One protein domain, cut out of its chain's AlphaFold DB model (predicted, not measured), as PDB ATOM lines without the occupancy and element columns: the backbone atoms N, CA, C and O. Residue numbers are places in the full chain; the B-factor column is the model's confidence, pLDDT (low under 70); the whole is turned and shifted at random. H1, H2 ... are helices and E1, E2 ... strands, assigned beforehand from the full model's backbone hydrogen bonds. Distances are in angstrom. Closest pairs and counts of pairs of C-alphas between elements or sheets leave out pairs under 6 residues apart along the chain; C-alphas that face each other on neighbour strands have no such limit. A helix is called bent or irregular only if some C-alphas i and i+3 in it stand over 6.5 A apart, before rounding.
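What this domain is: This is residues 513 to 527, 540 to 583, 591 to 664 and 699 to 705 of the 705 residues of a protein of Talaromyces amestolkiae (UniProt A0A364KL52). The core is one twisted sheet built on two long parallel strands, E2 and E4, with the long helix H3 packed along one of its faces and no named helix over the other. E1, E3 and E5 are shorter strands at its edges, while H2 and the tiny H1 lie off the sheet, and the unnamed stretch of residues 595 to 621 winds along the same side of the sheet as H3. The 140 printed residues include three named helices and five named strands, in the order E1 H1 H2 E2 E3 E4 H3 E5, and the class is mixed, helices and strands. The sheet is branched and mixed in direction. The whole is compact, with a radius of gyration of the C-alphas of 16.1 A, and its outline is elongated, spanning 58 by 35 by 24 A.

How they stand to each other: In the sheet, E2, residues 567 to 579, has three neighbours: E1, residues 513 to 518, beside residues 567 to 572, and E3, residues 592 to 594, beside residues 577 to 579, lie on one side of it, and E4, residues 622 to 631, on the other side. E1 and E2 are parallel at 18 degrees, with N 516 and O 569 2.8 A apart, within hydrogen-bond range. E2 and E4 are parallel at 15 degrees, with N 572 and O 626 2.8 A apart, also within range. E3 is antiparallel to E2 at 112 degrees, with N 578 and O 593 at 2.9 A. E5, residues 702 to 704, is parallel to E4 at 29 degrees, with no N and O pair within range. H3, residues 636 to 658, is on the sheet; the closest C-alphas of H3 and E4 are those of Arg 651 and Leu 625, 5.3 A apart, and H3 and E2 are near each other. H2, residues 549 to 560, and H1, residues 542 to 545, are not on the sheet, and they are apart from each other. In H2 every O i to N i+4 pair is within hydrogen-bond range, in H3 17 of 19; H1 is too short for such a pair, and its one O i to N i+3 pair is not within range.

Where its parts are: E2 runs 36.4 A from C-alpha 567 at (-36.622, 22.721, -41.760) to C-alpha 579 at (-33.143, -12.136, -31.865). E4 measures 29.5 A, E1 16.7 A and H2 16.4 A. H3 measures 30.7 A, ends at C-alpha 658 at (-40.885, 17.840, -49.733), and has a kink of 35 degrees near residue 643; it is only just irregular, with C-alphas 642 and 645 6.6 A apart. E3 and E5 each measure 6.5 A, and H1 5.8 A.

The domain as a whole: The two C-alphas farthest apart are those of Met 582 and Pro 664, at 57.7 A. Three cuts leave C-alpha gaps of 19.7 A from 527 to 540, 8.4 A from 583 to 591 and 34.9 A from 664 to 699. Of the links printed whole, E3 to E4 is long, with 27 residues. Mean pLDDT of the printed part is 71.9, and 55 residues are under 70, among them residues 591 to 602 and 699 to 705.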
ATOM      1  N   ARG A 513     -39.048  25.904 -38.118       90.94
ATOM      2  CA  ARG A 513     -38.378  24.632 -37.802       90.94
ATOM      3  C   ARG A 513     -39.284  23.725 -36.981       90.94
ATOM      4  O   ARG A 513     -39.787  24.143 -35.936       90.94
ATOM      5  N   LEU A 514     -39.452  22.492 -37.451       91.88
ATOM      6  CA  LEU A 514     -40.252  21.459 -36.802       91.88
ATOM      7  C   LEU A 514     -39.458  20.152 -36.725       91.88
ATOM      8  O   LEU A 514     -38.918  19.680 -37.719       91.88
ATOM      9  N   THR A 515     -39.402  19.551 -35.546       88.88
ATOM     10  CA  THR A 515     -38.949  18.172 -35.347       88.88
ATOM     11  C   THR A 515     -40.151  17.336 -34.938       88.88
ATOM     12  O   THR A 515     -40.958  17.773 -34.120       88.88
ATOM     13  N   VAL A 516     -40.311  16.166 -35.546       88.44
ATOM     14  CA  VAL A 516     -41.423  15.246 -35.314       88.44
ATOM     15  C   VAL A 516     -40.845  13.902 -34.921       88.44
ATOM     16  O   VAL A 516     -40.062  13.323 -35.664       88.44
ATOM     17  N   GLN A 517     -41.236  13.391 -33.764       82.19
ATOM     18  CA  GLN A 517     -40.873  12.061 -33.296       82.19
ATOM     19  C   GLN A 517     -42.127  11.197 -33.255       82.19
ATOM     20  O   GLN A 517     -43.132  11.581 -32.660       82.19
ATOM     21  N   TRP A 518     -42.084  10.038 -33.902       78.94
ATOM     22  CA  TRP A 518     -43.241   9.164 -34.017       78.94
ATOM     23  C   TRP A 518     -42.870   7.699 -33.835       78.94
ATOM     24  O   TRP A 518     -41.906   7.211 -34.418       78.94
ATOM     25  N   THR A 519     -43.675   6.974 -33.062       73.00
ATOM     26  CA  THR A 519     -43.528   5.530 -32.853       73.00
ATOM     27  C   THR A 519     -44.749   4.822 -33.447       73.00
ATOM     28  O   THR A 519     -45.852   4.997 -32.927       73.00
ATOM     29  N   PRO A 520     -44.618   3.987 -34.490       62.06
ATOM     30  CA  PRO A 520     -45.734   3.211 -35.007       62.06
ATOM     31  C   PRO A 520     -46.055   2.057 -34.043       62.06
ATOM     32  O   PRO A 520     -45.218   1.200 -33.765       62.06
ATOM     33  N   ILE A 521     -47.261   2.061 -33.466       53.91
ATOM     34  CA  ILE A 521     -47.612   1.201 -32.315       53.91
ATOM     35  C   ILE A 521     -48.233  -0.154 -32.725       53.91
ATOM     36  O   ILE A 521     -48.188  -1.101 -31.942       53.91
ATOM     37  N   TRP A 522     -48.739  -0.269 -33.954       54.97
ATOM     38  CA  TRP A 522     -49.131  -1.495 -34.677       54.97
ATOM     39  C   TRP A 522     -49.345  -1.102 -36.160       54.97
ATOM     40  O   TRP A 522     -48.780  -0.093 -36.578       54.97
ATOM     41  N   GLN A 523     -50.187  -1.784 -36.949       49.97
ATOM     42  CA  GLN A 523     -50.582  -1.360 -38.310       49.97
ATOM     43  C   GLN A 523     -51.806  -0.386 -38.386       49.97
ATOM     44  O   GLN A 523     -52.616  -0.549 -39.296       49.97
ATOM     45  N   PRO A 524     -52.051   0.637 -37.525       46.31
ATOM     46  CA  PRO A 524     -53.206   1.527 -37.693       46.31
ATOM     47  C   PRO A 524     -52.918   2.621 -38.733       46.31
ATOM     48  O   PRO A 524     -53.176   3.790 -38.468       46.31
ATOM     49  N   MET A 525     -52.275   2.239 -39.839       51.28
ATOM     50  CA  MET A 525     -51.714   3.143 -40.842       51.28
ATOM     51  C   MET A 525     -51.892   2.644 -42.291       51.28
ATOM     52  O   MET A 525     -51.800   3.414 -43.239       51.28
ATOM     53  N   THR A 526     -52.247   1.374 -42.505       51.06
ATOM     54  CA  THR A 526     -52.392   0.766 -43.844       51.06
ATOM     55  C   THR A 526     -53.755   1.012 -44.509       51.06
ATOM     56  O   THR A 526     -54.035   0.461 -45.570       51.06
ATOM     57  N   GLY A 527     -54.602   1.877 -43.936       45.56
ATOM     58  CA  GLY A 527     -55.821   2.353 -44.596       45.56
ATOM     59  C   GLY A 527     -57.064   1.473 -44.446       45.56
ATOM     60  O   GLY A 527     -58.044   1.720 -45.154       45.56
ATOM     61  N   SER A 540     -60.637   0.832 -26.817       38.84
ATOM     62  CA  SER A 540     -60.183   0.406 -25.487       38.84
ATOM     63  C   SER A 540     -58.665   0.447 -25.282       38.84
ATOM     64  O   SER A 540     -58.200   0.124 -24.190       38.84
ATOM     65  N   SER A 541     -57.886   0.856 -26.292       50.84
ATOM     66  CA  SER A 541     -56.433   0.989 -26.163       50.84
ATOM     67  C   SER A 541     -56.013   2.447 -26.044       50.84
ATOM     68  O   SER A 541     -56.361   3.272 -26.879       50.84
ATOM     69  N   ILE A 542     -55.196   2.772 -25.040       51.28
ATOM     70  CA  ILE A 542     -54.691   4.136 -24.816       51.28
ATOM     71  C   ILE A 542     -53.975   4.720 -26.046       51.28
ATOM     72  O   ILE A 542     -53.973   5.933 -26.257       51.28
ATOM     73  N   TYR A 543     -53.409   3.856 -26.892       55.25
ATOM     74  CA  TYR A 543     -52.725   4.278 -28.106       55.25
ATOM     75  C   TYR A 543     -53.678   4.602 -29.258       55.25
ATOM     76  O   TYR A 543     -53.303   5.403 -30.100       55.25
ATOM     77  N   SER A 544     -54.924   4.105 -29.286       57.53
ATOM     78  CA  SER A 544     -55.882   4.525 -30.326       57.53
ATOM     79  C   SER A 544     -56.311   5.992 -30.175       57.53
ATOM     80  O   SER A 544     -56.801   6.590 -31.130       57.53
ATOM     81  N   HIS A 545     -56.040   6.615 -29.020       59.16
ATOM     82  CA  HIS A 545     -56.264   8.042 -28.758       59.16
ATOM     83  C   HIS A 545     -55.085   8.959 -29.115       59.16
ATOM     84  O   HIS A 545     -55.266  10.172 -29.155       59.16
ATOM     85  N   THR A 546     -53.897   8.408 -29.366       58.62
ATOM     86  CA  THR A 546     -52.672   9.177 -29.677       58.62
ATOM     87  C   THR A 546     -52.060   8.804 -31.017       58.62
ATOM     88  O   THR A 546     -51.454   9.650 -31.657       58.62
ATOM     89  N   HIS A 547     -52.251   7.557 -31.443       65.75
ATOM     90  CA  HIS A 547     -51.652   6.926 -32.610       65.75
ATOM     91  C   HIS A 547     -52.755   6.273 -33.440       65.75
ATOM     92  O   HIS A 547     -53.067   5.089 -33.307       65.75
ATOM     93  N   ASN A 548     -53.391   7.097 -34.269       72.19
ATOM     94  CA  ASN A 548     -54.409   6.673 -35.218       72.19
ATOM     95  C   ASN A 548     -54.283   7.453 -36.533       72.19
ATOM     96  O   ASN A 548     -53.764   8.573 -36.564       72.19
ATOM     97  N   ASP A 549     -54.823   6.866 -37.599       73.81
ATOM     98  CA  ASP A 549     -54.834   7.427 -38.951       73.81
ATOM     99  C   ASP A 549     -55.423   8.833 -39.048       73.81
ATOM    100  O   ASP A 549     -54.984   9.656 -39.852       73.81
ATOM    101  N   HIS A 550     -56.445   9.119 -38.245       76.94
ATOM    102  CA  HIS A 550     -57.136  10.397 -38.291       76.94
ATOM    103  C   HIS A 550     -56.249  11.531 -37.761       76.94
ATOM    104  O   HIS A 550     -56.091  12.550 -38.433       76.94
ATOM    105  N   LEU A 551     -55.606  11.331 -36.608       78.56
ATOM    106  CA  LEU A 551     -54.643  12.276 -36.041       78.56
ATOM    107  C   LEU A 551     -53.424  12.438 -36.945       78.56
ATOM    108  O   LEU A 551     -52.975  13.564 -37.132       78.56
ATOM    109  N   TRP A 552     -52.933  11.349 -37.544       85.00
ATOM    110  CA  TRP A 552     -51.830  11.402 -38.506       85.00
ATOM    111  C   TRP A 552     -52.168  12.306 -39.696       85.00
ATOM    112  O   TRP A 552     -51.431  13.244 -40.001       85.00
ATOM    113  N   LYS A 553     -53.332  12.096 -40.320       84.75
ATOM    114  CA  LYS A 553     -53.802  12.912 -41.449       84.75
ATOM    115  C   LYS A 553     -53.998  14.378 -41.065       84.75
ATOM    116  O   LYS A 553     -53.537  15.259 -41.791       84.75
ATOM    117  N   ILE A 554     -54.649  14.656 -39.930       85.25
ATOM    118  CA  ILE A 554     -54.857  16.038 -39.468       85.25
ATOM    119  C   ILE A 554     -53.516  16.707 -39.188       85.25
ATOM    120  O   ILE A 554     -53.298  17.822 -39.648       85.25
ATOM    121  N   PHE A 555     -52.610  16.038 -38.473       90.44
ATOM    122  CA  PHE A 555     -51.295  16.579 -38.151       90.44
ATOM    123  C   PHE A 555     -50.552  17.026 -39.407       90.44
ATOM    124  O   PHE A 555     -50.167  18.188 -39.502       90.44
ATOM    125  N   TRP A 556     -50.432  16.151 -40.408       91.94
ATOM    126  CA  TRP A 556     -49.742  16.489 -41.652       91.94
ATOM    127  C   TRP A 556     -50.471  17.557 -42.472       91.94
ATOM    128  O   TRP A 556     -49.816  18.410 -43.061       91.94
ATOM    129  N   THR A 557     -51.806  17.617 -42.407       89.25
ATOM    130  CA  THR A 557     -52.580  18.744 -42.964       89.25
ATOM    131  C   THR A 557     -52.213  20.069 -42.279       89.25
ATOM    132  O   THR A 557     -52.095  21.104 -42.932       89.25
ATOM    133  N   ARG A 558     -51.995  20.064 -40.955       90.12
ATOM    134  CA  ARG A 558     -51.539  21.256 -40.217       90.12
ATOM    135  C   ARG A 558     -50.094  21.616 -40.547       90.12
ATOM    136  O   ARG A 558     -49.811  22.799 -40.680       90.12
ATOM    137  N   VAL A 559     -49.208  20.631 -40.714       92.44
ATOM    138  CA  VAL A 559     -47.814  20.854 -41.141       92.44
ATOM    139  C   VAL A 559     -47.763  21.443 -42.550       92.44
ATOM    140  O   VAL A 559     -47.016  22.387 -42.784       92.44
ATOM    141  N   GLN A 560     -48.600  20.957 -43.466       90.50
ATOM    142  CA  GLN A 560     -48.730  21.510 -44.815       90.50
ATOM    143  C   GLN A 560     -49.149  22.990 -44.796       90.50
ATOM    144  O   GLN A 560     -48.676  23.767 -45.621       90.50
ATOM    145  N   ALA A 561     -49.985  23.399 -43.837       86.88
ATOM    146  CA  ALA A 561     -50.411  24.790 -43.669       86.88
ATOM    147  C   ALA A 561     -49.319  25.723 -43.097       86.88
ATOM    148  O   ALA A 561     -49.536  26.931 -42.996       86.88
ATOM    149  N   LEU A 562     -48.149  25.200 -42.708       90.81
ATOM    150  CA  LEU A 562     -47.029  26.009 -42.228       90.81
ATOM    151  C   LEU A 562     -46.248  26.589 -43.408       90.81
ATOM    152  O   LEU A 562     -45.178  26.104 -43.777       90.81
ATOM    153  N   GLU A 563     -46.754  27.677 -43.977       89.06
ATOM    154  CA  GLU A 563     -46.094  28.364 -45.091       89.06
ATOM    155  C   GLU A 563     -44.686  28.892 -44.725       89.06
ATOM    156  O   GLU A 563     -43.812  29.061 -45.573       89.06
ATOM    157  N   GLY A 564     -44.396  29.095 -43.444       90.12
ATOM    158  CA  GLY A 564     -43.064  29.495 -42.987       90.12
ATOM    159  C   GLY A 564     -42.037  28.375 -42.923       90.12
ATOM    160  O   GLY A 564     -40.854  28.673 -42.748       90.12
ATOM    161  N   LEU A 565     -42.467  27.111 -43.013       94.31
ATOM    162  CA  LEU A 565     -41.641  25.971 -42.632       94.31
ATOM    163  C   LEU A 565     -40.481  25.783 -43.611       94.31
ATOM    164  O   LEU A 565     -40.694  25.645 -44.812       94.31
ATOM    165  N   GLN A 566     -39.258  25.784 -43.080       93.69
ATOM    166  CA  GLN A 566     -38.014  25.641 -43.844       93.69
ATOM    167  C   GLN A 566     -37.278  24.349 -43.495       93.69
ATOM    168  O   GLN A 566     -36.700  23.742 -44.390       93.69
ATOM    169  N   GLY A 567     -37.288  23.938 -42.226       92.00
ATOM    170  CA  GLY A 567     -36.622  22.721 -41.760       92.00
ATOM    171  C   GLY A 567     -37.605  21.755 -41.108       92.00
ATOM    172  O   GLY A 567     -38.338  22.154 -40.198       92.00
ATOM    173  N   LEU A 568     -37.598  20.497 -41.553       93.00
ATOM    174  CA  LEU A 568     -38.378  19.410 -40.965       93.00
ATOM    175  C   LEU A 568     -37.485  18.198 -40.692       93.00
ATOM    176  O   LEU A 568     -36.897  17.638 -41.611       93.00
ATOM    177  N   HIS A 569     -37.440  17.751 -39.443       90.00
ATOM    178  CA  HIS A 569     -36.787  16.495 -39.081       90.00
ATOM    179  C   HIS A 569     -37.838  15.496 -38.603       90.00
ATOM    180  O   HIS A 569     -38.570  15.787 -37.660       90.00
ATOM    181  N   LEU A 570     -37.922  14.327 -39.234       89.62
ATOM    182  CA  LEU A 570     -38.825  13.246 -38.842       89.62
ATOM    183  C   LEU A 570     -38.013  12.091 -38.254       89.62
ATOM    184  O   LEU A 570     -37.116  11.573 -38.901       89.62
ATOM    185  N   ASN A 571     -38.342  11.655 -37.045       85.25
ATOM    186  CA  ASN A 571     -37.775  10.462 -36.434       85.25
ATOM    187  C   ASN A 571     -38.857   9.387 -36.268       85.25
ATOM    188  O   ASN A 571     -39.863   9.628 -35.600       85.25
ATOM    189  N   LEU A 572     -38.635   8.208 -36.843       82.06
ATOM    190  CA  LEU A 572     -39.499   7.036 -36.733       82.06
ATOM    191  C   LEU A 572     -38.875   6.006 -35.777       82.06
ATOM    192  O   LEU A 572     -37.929   5.312 -36.143       82.06
ATOM    193  N   ASP A 573     -39.417   5.863 -34.565       76.94
ATOM    194  CA  ASP A 573     -38.999   4.827 -33.606       76.94
ATOM    195  C   ASP A 573     -39.788   3.535 -33.825       76.94
ATOM    196  O   ASP A 573     -40.934   3.433 -33.410       76.94
ATOM    197  N   LEU A 574     -39.169   2.520 -34.425       72.38
ATOM    198  CA  LEU A 574     -39.784   1.226 -34.737       72.38
ATOM    199  C   LEU A 574     -39.992   0.313 -33.510       72.38
ATOM    200  O   LEU A 574     -40.559  -0.778 -33.630       72.38
ATOM    201  N   GLY A 575     -39.555   0.729 -32.320       67.69
ATOM    202  CA  GLY A 575     -39.738  -0.025 -31.082       67.69
ATOM    203  C   GLY A 575     -38.630  -1.049 -30.812       67.69
ATOM    204  O   GLY A 575     -37.468  -0.820 -31.147       67.69
ATOM    205  N   ARG A 576     -38.966  -2.150 -30.116       65.69
ATOM    206  CA  ARG A 576     -37.989  -3.135 -29.605       65.69
ATOM    207  C   ARG A 576     -38.013  -4.460 -30.375       65.69
ATOM    208  O   ARG A 576     -39.071  -5.071 -30.529       65.69
ATOM    209  N   PHE A 577     -36.833  -4.940 -30.750       63.97
ATOM    210  CA  PHE A 577     -36.593  -6.189 -31.472       63.97
ATOM    211  C   PHE A 577     -35.714  -7.139 -30.650       63.97
ATOM    212  O   PHE A 577     -34.788  -6.697 -29.968       63.97
ATOM    213  N   MET A 578     -36.003  -8.438 -30.703       58.66
ATOM    214  CA  MET A 578     -35.206  -9.482 -30.054       58.66
ATOM    215  C   MET A 578     -34.841 -10.572 -31.063       58.66
ATOM    216  O   MET A 578     -35.650 -10.947 -31.918       58.66
ATOM    217  N   GLY A 579     -33.611 -11.071 -30.990       55.41
ATOM    218  CA  GLY A 579     -33.143 -12.136 -31.865       55.41
ATOM    219  C   GLY A 579     -33.638 -13.496 -31.383       55.41
ATOM    220  O   GLY A 579     -33.601 -13.807 -30.192       55.41
ATOM    221  N   ASN A 580     -34.101 -14.333 -32.308       55.31
ATOM    222  CA  ASN A 580     -34.626 -15.650 -31.978       55.31
ATOM    223  C   ASN A 580     -33.477 -16.651 -31.732       55.31
ATOM    224  O   ASN A 580     -32.796 -17.069 -32.665       55.31
ATOM    225  N   ALA A 581     -33.248 -17.043 -30.474       43.19
ATOM    226  CA  ALA A 581     -32.147 -17.939 -30.086       43.19
ATOM    227  C   ALA A 581     -32.402 -19.438 -30.377       43.19
ATOM    228  O   ALA A 581     -31.520 -20.258 -30.136       43.19
ATOM    229  N   MET A 582     -33.586 -19.818 -30.884       40.91
ATOM    230  CA  MET A 582     -33.977 -21.228 -31.081       40.91
ATOM    231  C   MET A 582     -33.668 -21.830 -32.464       40.91
ATOM    232  O   MET A 582     -33.864 -23.028 -32.640       40.91
ATOM    233  N   ASN A 583     -33.131 -21.072 -33.426       37.41
ATOM    234  CA  ASN A 583     -32.707 -21.625 -34.720       37.41
ATOM    235  C   ASN A 583     -31.178 -21.671 -34.837       37.41
ATOM    236  O   ASN A 583     -30.566 -20.899 -35.567       37.41
ATOM    237  N   SER A 591     -34.724 -15.285 -37.945       45.41
ATOM    238  CA  SER A 591     -35.924 -14.468 -37.804       45.41
ATOM    239  C   SER A 591     -35.761 -13.516 -36.620       45.41
ATOM    240  O   SER A 591     -35.536 -13.937 -35.485       45.41
ATOM    241  N   VAL A 592     -35.843 -12.212 -36.884       45.47
ATOM    242  CA  VAL A 592     -35.936 -11.191 -35.838       45.47
ATOM    243  C   VAL A 592     -37.401 -11.104 -35.422       45.47
ATOM    244  O   VAL A 592     -38.267 -10.852 -36.257       45.47
ATOM    245  N   LEU A 593     -37.686 -11.330 -34.140       44.53
ATOM    246  CA  LEU A 593     -39.033 -11.197 -33.594       44.53
ATOM    247  C   LEU A 593     -39.149  -9.825 -32.925       44.53
ATOM    248  O   LEU A 593     -38.389  -9.480 -32.016       44.53
ATOM    249  N   GLN A 594     -40.099  -9.017 -33.384       44.94
ATOM    250  CA  GLN A 594     -40.478  -7.792 -32.691       44.94
ATOM    251  C   GLN A 594     -41.203  -8.183 -31.391       44.94
ATOM    252  O   GLN A 594     -42.007  -9.115 -31.373       44.94
ATOM    253  N   GLY A 595     -40.872  -7.536 -30.271       35.53
ATOM    254  CA  GLY A 595     -41.410  -7.907 -28.960       35.53
ATOM    255  C   GLY A 595     -42.904  -7.584 -28.830       35.53
ATOM    256  O   GLY A 595     -43.250  -6.492 -28.389       35.53
ATOM    257  N   GLY A 596     -43.782  -8.526 -29.192       37.50
ATOM    258  CA  GLY A 596     -45.241  -8.417 -29.074       37.50
ATOM    259  C   GLY A 596     -45.973  -9.532 -29.834       37.50
ATOM    260  O   GLY A 596     -45.503 -10.001 -30.860       37.50
ATOM    261  N   ALA A 597     -47.131  -9.979 -29.335       31.36
ATOM    262  CA  ALA A 597     -47.804 -11.199 -29.806       31.36
ATOM    263  C   ALA A 597     -48.479 -11.115 -31.198       31.36
ATOM    264  O   ALA A 597     -49.034 -12.118 -31.616       31.36
ATOM    265  N   ASN A 598     -48.448  -9.968 -31.898       38.59
ATOM    266  CA  ASN A 598     -48.977  -9.779 -33.264       38.59
ATOM    267  C   ASN A 598     -48.394  -8.499 -33.910       38.59
ATOM    268  O   ASN A 598     -49.088  -7.488 -34.017       38.59
ATOM    269  N   SER A 599     -47.121  -8.488 -34.313       43.47
ATOM    270  CA  SER A 599     -46.525  -7.313 -34.974       43.47
ATOM    271  C   SER A 599     -45.751  -7.693 -36.234       43.47
ATOM    272  O   SER A 599     -44.586  -8.089 -36.183       43.47
ATOM    273  N   THR A 600     -46.411  -7.563 -37.381       48.28
ATOM    274  CA  THR A 600     -45.757  -7.425 -38.683       48.28
ATOM    275  C   THR A 600     -44.998  -6.093 -38.726       48.28
ATOM    276  O   THR A 600     -45.538  -5.054 -38.341       48.28
ATOM    277  N   LYS A 601     -43.739  -6.127 -39.189       58.53
ATOM    278  CA  LYS A 601     -42.886  -4.950 -39.444       58.53
ATOM    279  C   LYS A 601     -43.672  -3.906 -40.254       58.53
ATOM    280  O   LYS A 601     -44.306  -4.266 -41.246       58.53
ATOM    281  N   ILE A 602     -43.630  -2.630 -39.854       65.62
ATOM    282  CA  ILE A 602     -44.143  -1.546 -40.703       65.62
ATOM    283  C   ILE A 602     -43.276  -1.459 -41.958       65.62
ATOM    284  O   ILE A 602     -42.054  -1.349 -41.873       65.62
ATOM    285  N   SER A 603     -43.916  -1.552 -43.117       73.62
ATOM    286  CA  SER A 603     -43.247  -1.377 -44.397       73.62
ATOM    287  C   SER A 603     -42.823   0.084 -44.553       73.62
ATOM    288  O   SER A 603     -43.613   1.000 -44.304       73.62
ATOM    289  N   LEU A 604     -41.559   0.286 -44.922       78.50
ATOM    290  CA  LEU A 604     -41.000   1.590 -45.286       78.50
ATOM    291  C   LEU A 604     -41.009   1.794 -46.810       78.50
ATOM    292  O   LEU A 604     -40.343   2.696 -47.313       78.50
ATOM    293  N   ASP A 605     -41.746   0.955 -47.544       80.50
ATOM    294  CA  ASP A 605     -41.941   1.118 -48.980       80.50
ATOM    295  C   ASP A 605     -42.676   2.437 -49.262       80.50
ATOM    296  O   ASP A 605     -43.667   2.781 -48.616       80.50
ATOM    297  N   VAL A 606     -42.182   3.190 -50.242       82.06
ATOM    298  CA  VAL A 606     -42.726   4.491 -50.652       82.06
ATOM    299  C   VAL A 606     -44.170   4.407 -51.164       82.06
ATOM    300  O   VAL A 606     -44.883   5.410 -51.147       82.06
ATOM    301  N   ALA A 607     -44.619   3.223 -51.596       80.44
ATOM    302  CA  ALA A 607     -45.982   2.973 -52.055       80.44
ATOM    303  C   ALA A 607     -47.001   2.827 -50.909       80.44
ATOM    304  O   ALA A 607     -48.206   2.738 -51.163       80.44
ATOM    305  N   GLU A 608     -46.551   2.798 -49.655       81.44
ATOM    306  CA  GLU A 608     -47.432   2.570 -48.517       81.44
ATOM    307  C   GLU A 608     -48.454   3.711 -48.315       81.44
ATOM    308  O   GLU A 608     -48.093   4.895 -48.308       81.44
ATOM    309  N   PRO A 609     -49.744   3.396 -48.064       78.94
ATOM    310  CA  PRO A 609     -50.799   4.407 -47.930       78.94
ATOM    311  C   PRO A 609     -50.565   5.442 -46.821       78.94
ATOM    312  O   PRO A 609     -51.032   6.579 -46.921       78.94
ATOM    313  N   TRP A 610     -49.840   5.076 -45.764       81.31
ATOM    314  CA  TRP A 610     -49.597   5.952 -44.614       81.31
ATOM    315  C   TRP A 610     -48.644   7.111 -44.902       81.31
ATOM    316  O   TRP A 610     -48.634   8.094 -44.156       81.31
ATOM    317  N   LEU A 611     -47.868   7.013 -45.983       86.12
ATOM    318  CA  LEU A 611     -46.949   8.056 -46.431       86.12
ATOM    319  C   LEU A 611     -47.661   9.174 -47.196       86.12
ATOM    320  O   LEU A 611     -47.137  10.282 -47.284       86.12
ATOM    321  N   GLN A 612     -48.874   8.933 -47.700       84.62
ATOM    322  CA  GLN A 612     -49.616   9.899 -48.520       84.62
ATOM    323  C   GLN A 612     -49.750  11.298 -47.884       84.62
ATOM    324  O   GLN A 612     -49.516  12.280 -48.588       84.62
ATOM    325  N   PRO A 613     -50.051  11.458 -46.576       86.62
ATOM    326  CA  PRO A 613     -50.135  12.785 -45.962       86.62
ATOM    327  C   PRO A 613     -48.796  13.541 -45.934       86.62
ATOM    328  O   PRO A 613     -48.781  14.765 -46.010       86.62
ATOM    329  N   LEU A 614     -47.668  12.828 -45.852       90.00
ATOM    330  CA  LEU A 614     -46.324  13.414 -45.838       90.00
ATOM    331  C   LEU A 614     -45.978  13.945 -47.225       90.00
ATOM    332  O   LEU A 614     -45.442  15.043 -47.369       90.00
ATOM    333  N   MET A 615     -46.380  13.194 -48.251       87.62
ATOM    334  CA  MET A 615     -46.199  13.548 -49.656       87.62
ATOM    335  C   MET A 615     -46.976  14.799 -50.077       87.62
ATOM    336  O   MET A 615     -46.829  15.218 -51.222       87.62
ATOM    337  N   ALA A 616     -47.765  15.428 -49.199       87.31
ATOM    338  CA  ALA A 616     -48.420  16.714 -49.447       87.31
ATOM    339  C   ALA A 616     -47.596  17.935 -48.983       87.31
ATOM    340  O   ALA A 616     -47.891  19.063 -49.377       87.31
ATOM    341  N   VAL A 617     -46.560  17.741 -48.156       91.31
ATOM    342  CA  VAL A 617     -45.717  18.838 -47.648       91.31
ATOM    343  C   VAL A 617     -44.740  19.291 -48.731       91.31
ATOM    344  O   VAL A 617     -44.134  18.459 -49.398       91.31
ATOM    345  N   ARG A 618     -44.581  20.604 -48.921       93.12
ATOM    346  CA  ARG A 618     -43.704  21.218 -49.936       93.12
ATOM    347  C   ARG A 618     -42.991  22.450 -49.382       93.12
ATOM    348  O   ARG A 618     -43.458  23.061 -48.416       93.12
ATOM    349  N   GLY A 619     -41.932  22.879 -50.065       91.69
ATOM    350  CA  GLY A 619     -41.235  24.145 -49.834       91.69
ATOM    351  C   GLY A 619     -40.177  24.108 -48.735       91.69
ATOM    352  O   GLY A 619     -39.777  25.169 -48.255       91.69
ATOM    353  N   LEU A 620     -39.738  22.919 -48.317       93.88
ATOM    354  CA  LEU A 620     -38.674  22.784 -47.327       93.88
ATOM    355  C   LEU A 620     -37.305  23.100 -47.941       93.88
ATOM    356  O   LEU A 620     -37.028  22.765 -49.087       93.88
ATOM    357  N   LYS A 621     -36.429  23.727 -47.154       93.88
ATOM    358  CA  LYS A 621     -34.997  23.860 -47.460       93.88
ATOM    359  C   LYS A 621     -34.205  22.654 -46.973       93.88
ATOM    360  O   LYS A 621     -33.176  22.320 -47.548       93.88
ATOM    361  N   GLU A 622     -34.667  22.050 -45.886       91.19
ATOM    362  CA  GLU A 622     -34.008  20.938 -45.225       91.19
ATOM    363  C   GLU A 622     -35.062  19.931 -44.759       91.19
ATOM    364  O   GLU A 622     -36.006  20.279 -44.042       91.19
ATOM    365  N   PHE A 623     -34.883  18.677 -45.169       92.50
ATOM    366  CA  PHE A 623     -35.638  17.540 -44.662       92.50
ATOM    367  C   PHE A 623     -34.688  16.411 -44.287       92.50
ATOM    368  O   PHE A 623     -33.806  16.047 -45.076       92.50
ATOM    369  N   ASP A 624     -34.901  15.817 -43.121       89.06
ATOM    370  CA  ASP A 624     -34.182  14.617 -42.718       89.06
ATOM    371  C   ASP A 624     -35.102  13.591 -42.053       89.06
ATOM    372  O   ASP A 624     -36.081  13.944 -41.391       89.06
ATOM    373  N   LEU A 625     -34.770  12.317 -42.264       87.94
ATOM    374  CA  LEU A 625     -35.479  11.170 -41.709       87.94
ATOM    375  C   LEU A 625     -34.495  10.317 -40.914       87.94
ATOM    376  O   LEU A 625     -33.563   9.736 -41.474       87.94
ATOM    377  N   CYS A 626     -34.761  10.186 -39.623       84.12
ATOM    378  CA  CYS A 626     -34.131   9.203 -38.763       84.12
ATOM    379  C   CYS A 626     -35.083   8.020 -38.548       84.12
ATOM    380  O   CYS A 626     -36.287   8.197 -38.371       84.12
ATOM    381  N   VAL A 627     -34.537   6.804 -38.542       80.81
ATOM    382  CA  VAL A 627     -35.260   5.594 -38.143       80.81
ATOM    383  C   VAL A 627     -34.492   4.958 -36.993       80.81
ATOM    384  O   VAL A 627     -33.341   4.550 -37.157       80.81
ATOM    385  N   SER A 628     -35.117   4.887 -35.820       75.25
ATOM    386  CA  SER A 628     -34.521   4.314 -34.614       75.25
ATOM    387  C   SER A 628     -35.181   2.990 -34.242       75.25
ATOM    388  O   SER A 628     -36.380   2.804 -34.432       75.25
ATOM    389  N   ALA A 629     -34.404   2.065 -33.681       71.69
ATOM    390  CA  ALA A 629     -34.912   0.798 -33.164       71.69
ATOM    391  C   ALA A 629     -34.054   0.320 -31.985       71.69
ATOM    392  O   ALA A 629     -32.828   0.423 -32.010       71.69
ATOM    393  N   ARG A 630     -34.684  -0.243 -30.952       70.31
ATOM    394  CA  ARG A 630     -33.992  -0.880 -29.818       70.31
ATOM    395  C   ARG A 630     -33.858  -2.366 -30.087       70.31
ATOM    396  O   ARG A 630     -34.864  -3.016 -30.348       70.31
ATOM    397  N   CYS A 631     -32.670  -2.942 -29.971       64.50
ATOM    398  CA  CYS A 631     -32.538  -4.385 -30.136       64.50
ATOM    399  C   CYS A 631     -31.492  -5.012 -29.217       64.50
ATOM    400  O   CYS A 631     -30.610  -4.333 -28.686       64.50
ATOM    401  N   ASP A 632     -31.613  -6.321 -29.014       64.62
ATOM    402  CA  ASP A 632     -30.553  -7.109 -28.395       64.62
ATOM    403  C   ASP A 632     -29.381  -7.334 -29.368       64.62
ATOM    404  O   ASP A 632     -29.422  -6.985 -30.555       64.62
ATOM    405  N   ALA A 633     -28.291  -7.894 -28.842       67.25
ATOM    406  CA  ALA A 633     -27.071  -8.112 -29.610       67.25
ATOM    407  C   ALA A 633     -27.273  -9.056 -30.812       67.25
ATOM    408  O   ALA A 633     -26.562  -8.922 -31.807       67.25
ATOM    409  N   SER A 634     -28.235  -9.982 -30.739       64.62
ATOM    410  CA  SER A 634     -28.516 -10.976 -31.779       64.62
ATOM    411  C   SER A 634     -29.385 -10.431 -32.917       64.62
ATOM    412  O   SER A 634     -29.166 -10.814 -34.063       64.62
ATOM    413  N   ALA A 635     -30.321  -9.512 -32.656       65.19
ATOM    414  CA  ALA A 635     -31.147  -8.891 -33.699       65.19
ATOM    415  C   ALA A 635     -30.462  -7.730 -34.438       65.19
ATOM    416  O   ALA A 635     -30.864  -7.404 -35.555       65.19
ATOM    417  N   ARG A 636     -29.435  -7.106 -33.844       71.56
ATOM    418  CA  ARG A 636     -28.815  -5.880 -34.376       71.56
ATOM    419  C   ARG A 636     -28.362  -6.004 -35.823       71.56
ATOM    420  O   ARG A 636     -28.753  -5.190 -36.649       71.56
ATOM    421  N   ASN A 637     -27.528  -6.993 -36.127       67.81
ATOM    422  CA  ASN A 637     -26.860  -7.058 -37.428       67.81
ATOM    423  C   ASN A 637     -27.868  -7.311 -38.565       67.81
ATOM    424  O   ASN A 637     -27.811  -6.637 -39.587       67.81
ATOM    425  N   SER A 638     -28.852  -8.186 -38.343       65.44
ATOM    426  CA  SER A 638     -29.918  -8.464 -39.315       65.44
ATOM    427  C   SER A 638     -30.844  -7.263 -39.539       65.44
ATOM    428  O   SER A 638     -31.289  -7.025 -40.659       65.44
ATOM    429  N   LEU A 639     -31.138  -6.490 -38.487       67.19
ATOM    430  CA  LEU A 639     -32.023  -5.326 -38.577       67.19
ATOM    431  C   LEU A 639     -31.365  -4.162 -39.335       67.19
ATOM    432  O   LEU A 639     -32.038  -3.486 -40.109       67.19
ATOM    433  N   VAL A 640     -30.055  -3.952 -39.144       70.81
ATOM    434  CA  VAL A 640     -29.281  -2.943 -39.889       70.81
ATOM    435  C   VAL A 640     -29.358  -3.203 -41.390       70.81
ATOM    436  O   VAL A 640     -29.656  -2.281 -42.146       70.81
ATOM    437  N   GLU A 641     -29.122  -4.446 -41.818       67.62
ATOM    438  CA  GLU A 641     -29.142  -4.806 -43.238       67.62
ATOM    439  C   GLU A 641     -30.546  -4.685 -43.847       67.62
ATOM    440  O   GLU A 641     -30.693  -4.160 -44.948       67.62
ATOM    441  N   GLN A 642     -31.589  -5.109 -43.125       67.00
ATOM    442  CA  GLN A 642     -32.964  -5.118 -43.640       67.00
ATOM    443  C   GLN A 642     -33.653  -3.749 -43.627       67.00
ATOM    444  O   GLN A 642     -34.482  -3.480 -44.487       67.00
ATOM    445  N   ILE A 643     -33.386  -2.903 -42.628       72.56
ATOM    446  CA  ILE A 643     -34.096  -1.622 -42.449       72.56
ATOM    447  C   ILE A 643     -33.274  -0.449 -42.965       72.56
ATOM    448  O   ILE A 643     -33.843   0.518 -43.467       72.56
ATOM    449  N   GLY A 644     -31.945  -0.526 -42.876       74.00
ATOM    450  CA  GLY A 644     -31.075   0.580 -43.264       74.00
ATOM    451  C   GLY A 644     -31.261   0.996 -44.720       74.00
ATOM    452  O   GLY A 644     -31.372   2.187 -44.993       74.00
ATOM    453  N   ALA A 645     -31.362   0.033 -45.642       77.31
ATOM    454  CA  ALA A 645     -31.574   0.324 -47.059       77.31
ATOM    455  C   ALA A 645     -32.959   0.940 -47.330       77.31
ATOM    456  O   ALA A 645     -33.051   1.967 -47.997       77.31
ATOM    457  N   GLU A 646     -34.024   0.362 -46.767       80.81
ATOM    458  CA  GLU A 646     -35.395   0.865 -46.942       80.81
ATOM    459  C   GLU A 646     -35.561   2.286 -46.368       80.81
ATOM    460  O   GLU A 646     -36.164   3.149 -47.001       80.81
ATOM    461  N   ALA A 647     -34.975   2.558 -45.197       84.31
ATOM    462  CA  ALA A 647     -35.022   3.872 -44.559       84.31
ATOM    463  C   ALA A 647     -34.321   4.960 -45.388       84.31
ATOM    464  O   ALA A 647     -34.803   6.092 -45.445       84.31
ATOM    465  N   VAL A 648     -33.201   4.625 -46.041       84.31
ATOM    466  CA  VAL A 648     -32.485   5.541 -46.945       84.31
ATOM    467  C   VAL A 648     -33.343   5.885 -48.153       84.31
ATOM    468  O   VAL A 648     -33.533   7.064 -48.441       84.31
ATOM    469  N   VAL A 649     -33.906   4.869 -48.813       87.12
ATOM    470  CA  VAL A 649     -34.770   5.061 -49.987       87.12
ATOM    471  C   VAL A 649     -35.977   5.927 -49.631       87.12
ATOM    472  O   VAL A 649     -36.280   6.893 -50.331       87.12
ATOM    473  N   LEU A 650     -36.630   5.634 -48.504       88.12
ATOM    474  CA  LEU A 650     -37.767   6.411 -48.029       88.12
ATOM    475  C   LEU A 650     -37.393   7.870 -47.736       88.12
ATOM    476  O   LEU A 650     -38.117   8.781 -48.140       88.12
ATOM    477  N   ARG A 651     -36.265   8.104 -47.049       91.06
ATOM    478  CA  ARG A 651     -35.766   9.455 -46.755       91.06
ATOM    479  C   ARG A 651     -35.558  10.247 -48.034       91.06
ATOM    480  O   ARG A 651     -35.999  11.390 -48.100       91.06
ATOM    481  N   ASP A 652     -34.854   9.668 -48.999       89.88
ATOM    482  CA  ASP A 652     -34.452  10.374 -50.213       89.88
ATOM    483  C   ASP A 652     -35.683  10.707 -51.064       89.88
ATOM    484  O   ASP A 652     -35.846  11.857 -51.467       89.88
ATOM    485  N   CYS A 653     -36.631   9.772 -51.186       90.88
ATOM    486  CA  CYS A 653     -37.918  10.019 -51.838       90.88
ATOM    487  C   CYS A 653     -38.718  11.140 -51.149       90.88
ATOM    488  O   CYS A 653     -39.178  12.079 -51.802       90.88
ATOM    489  N   LEU A 654     -38.850  11.098 -49.819       90.94
ATOM    490  CA  LEU A 654     -39.527  12.155 -49.061       90.94
ATOM    491  C   LEU A 654     -38.810  13.504 -49.197       90.94
ATOM    492  O   LEU A 654     -39.471  14.530 -49.340       90.94
ATOM    493  N   ARG A 655     -37.474  13.515 -49.173       92.31
ATOM    494  CA  ARG A 655     -36.663  14.727 -49.326       92.31
ATOM    495  C   ARG A 655     -36.894  15.367 -50.685       92.31
ATOM    496  O   ARG A 655     -37.159  16.565 -50.731       92.31
ATOM    497  N   GLU A 656     -36.809  14.580 -51.755       92.19
ATOM    498  CA  GLU A 656     -37.060  15.045 -53.118       92.19
ATOM    499  C   GLU A 656     -38.441  15.678 -53.216       92.19
ATOM    500  O   GLU A 656     -38.564  16.813 -53.661       92.19
ATOM    501  N   VAL A 657     -39.467  14.993 -52.711       91.62
ATOM    502  CA  VAL A 657     -40.851  15.463 -52.765       91.62
ATOM    503  C   VAL A 657     -41.065  16.719 -51.915       91.62
ATOM    504  O   VAL A 657     -41.657  17.686 -52.389       91.62
ATOM    505  N   MET A 658     -40.596  16.746 -50.666       93.44
ATOM    506  CA  MET A 658     -40.885  17.840 -49.733       93.44
ATOM    507  C   MET A 658     -40.068  19.112 -49.973       93.44
ATOM    508  O   MET A 658     -40.508  20.200 -49.587       93.44
ATOM    509  N   CYS A 659     -38.902  18.995 -50.609       93.75
ATOM    510  CA  CYS A 659     -38.062  20.142 -50.953       93.75
ATOM    511  C   CYS A 659     -38.445  20.784 -52.296       93.75
ATOM    512  O   CYS A 659     -37.898  21.828 -52.655       93.75
ATOM    513  N   LEU A 660     -39.407  20.210 -53.031       92.75
ATOM    514  CA  LEU A 660     -39.987  20.875 -54.198       92.75
ATOM    515  C   LEU A 660     -40.653  22.205 -53.801       92.75
ATOM    516  O   LEU A 660     -41.181  22.323 -52.687       92.75
ATOM    517  N   PRO A 661     -40.687  23.201 -54.706       88.56
ATOM    518  CA  PRO A 661     -41.416  24.446 -54.492       88.56
ATOM    519  C   PRO A 661     -42.886  24.202 -54.132       88.56
ATOM    520  O   PRO A 661     -43.483  23.197 -54.519       88.56
ATOM    521  N   ARG A 662     -43.493  25.138 -53.396       83.94
ATOM    522  CA  ARG A 662     -44.934  25.067 -53.131       83.94
ATOM    523  C   ARG A 662     -45.721  25.414 -54.387       83.94
ATOM    524  O   ARG A 662     -45.405  26.395 -55.057       83.94
ATOM    525  N   GLU A 663     -46.767  24.638 -54.649       71.50
ATOM    526  CA  GLU A 663     -47.761  24.962 -55.671       71.50
ATOM    527  C   GLU A 663     -48.449  26.300 -55.327       71.50
ATOM    528  O   GLU A 663     -48.777  26.534 -54.157       71.50
ATOM    529  N   PRO A 664     -48.673  27.197 -56.301       56.31
ATOM    530  CA  PRO A 664     -49.369  28.456 -56.064       56.31
ATOM    531  C   PRO A 664     -50.829  28.199 -55.656       56.31
ATOM    532  O   PRO A 664     -51.557  27.456 -56.310       56.31
ATOM    533  N   GLN A 699     -27.983   8.240 -39.457       37.03
ATOM    534  CA  GLN A 699     -27.834   7.747 -38.097       37.03
ATOM    535  C   GLN A 699     -28.920   6.704 -37.853       37.03
ATOM    536  O   GLN A 699     -29.977   6.983 -37.297       37.03
ATOM    537  N   LEU A 700     -28.644   5.472 -38.272       35.47
ATOM    538  CA  LEU A 700     -29.367   4.325 -37.755       35.47
ATOM    539  C   LEU A 700     -28.906   4.126 -36.308       35.47
ATOM    540  O   LEU A 700     -27.908   3.457 -36.030       35.47
ATOM    541  N   MET A 701     -29.583   4.787 -35.375       36.56
ATOM    542  CA  MET A 701     -29.304   4.595 -33.962       36.56
ATOM    543  C   MET A 701     -29.972   3.315 -33.485       36.56
ATOM    544  O   MET A 701     -31.161   3.281 -33.163       36.56
ATOM    545  N   ILE A 702     -29.163   2.263 -33.419       37.38
ATOM    546  CA  ILE A 702     -29.501   1.057 -32.686       37.38
ATOM    547  C   ILE A 702     -28.804   1.105 -31.337       37.38
ATOM    548  O   ILE A 702     -27.601   0.869 -31.217       37.38
ATOM    549  N   THR A 703     -29.579   1.408 -30.307       32.59
ATOM    550  CA  THR A 703     -29.115   1.366 -28.924       32.59
ATOM    551  C   THR A 703     -29.304  -0.044 -28.371       32.59
ATOM    552  O   THR A 703     -30.391  -0.616 -28.506       32.59
ATOM    553  N   ALA A 704     -28.261  -0.597 -27.743       25.52
ATOM    554  CA  ALA A 704     -28.360  -1.850 -26.995       25.52
ATOM    555  C   ALA A 704     -29.385  -1.695 -25.858       25.52
ATOM    556  O   ALA A 704     -29.401  -0.662 -25.185       25.52
ATOM    557  N   ALA A 705     -30.263  -2.688 -25.704       29.75
ATOM    558  CA  ALA A 705     -31.296  -2.709 -24.668       29.75
ATOM    559  C   ALA A 705     -30.777  -3.143 -23.293       29.75
ATOM    560  O   ALA A 705     -29.849  -3.985 -23.259       29.75
TER     561      ALA A 705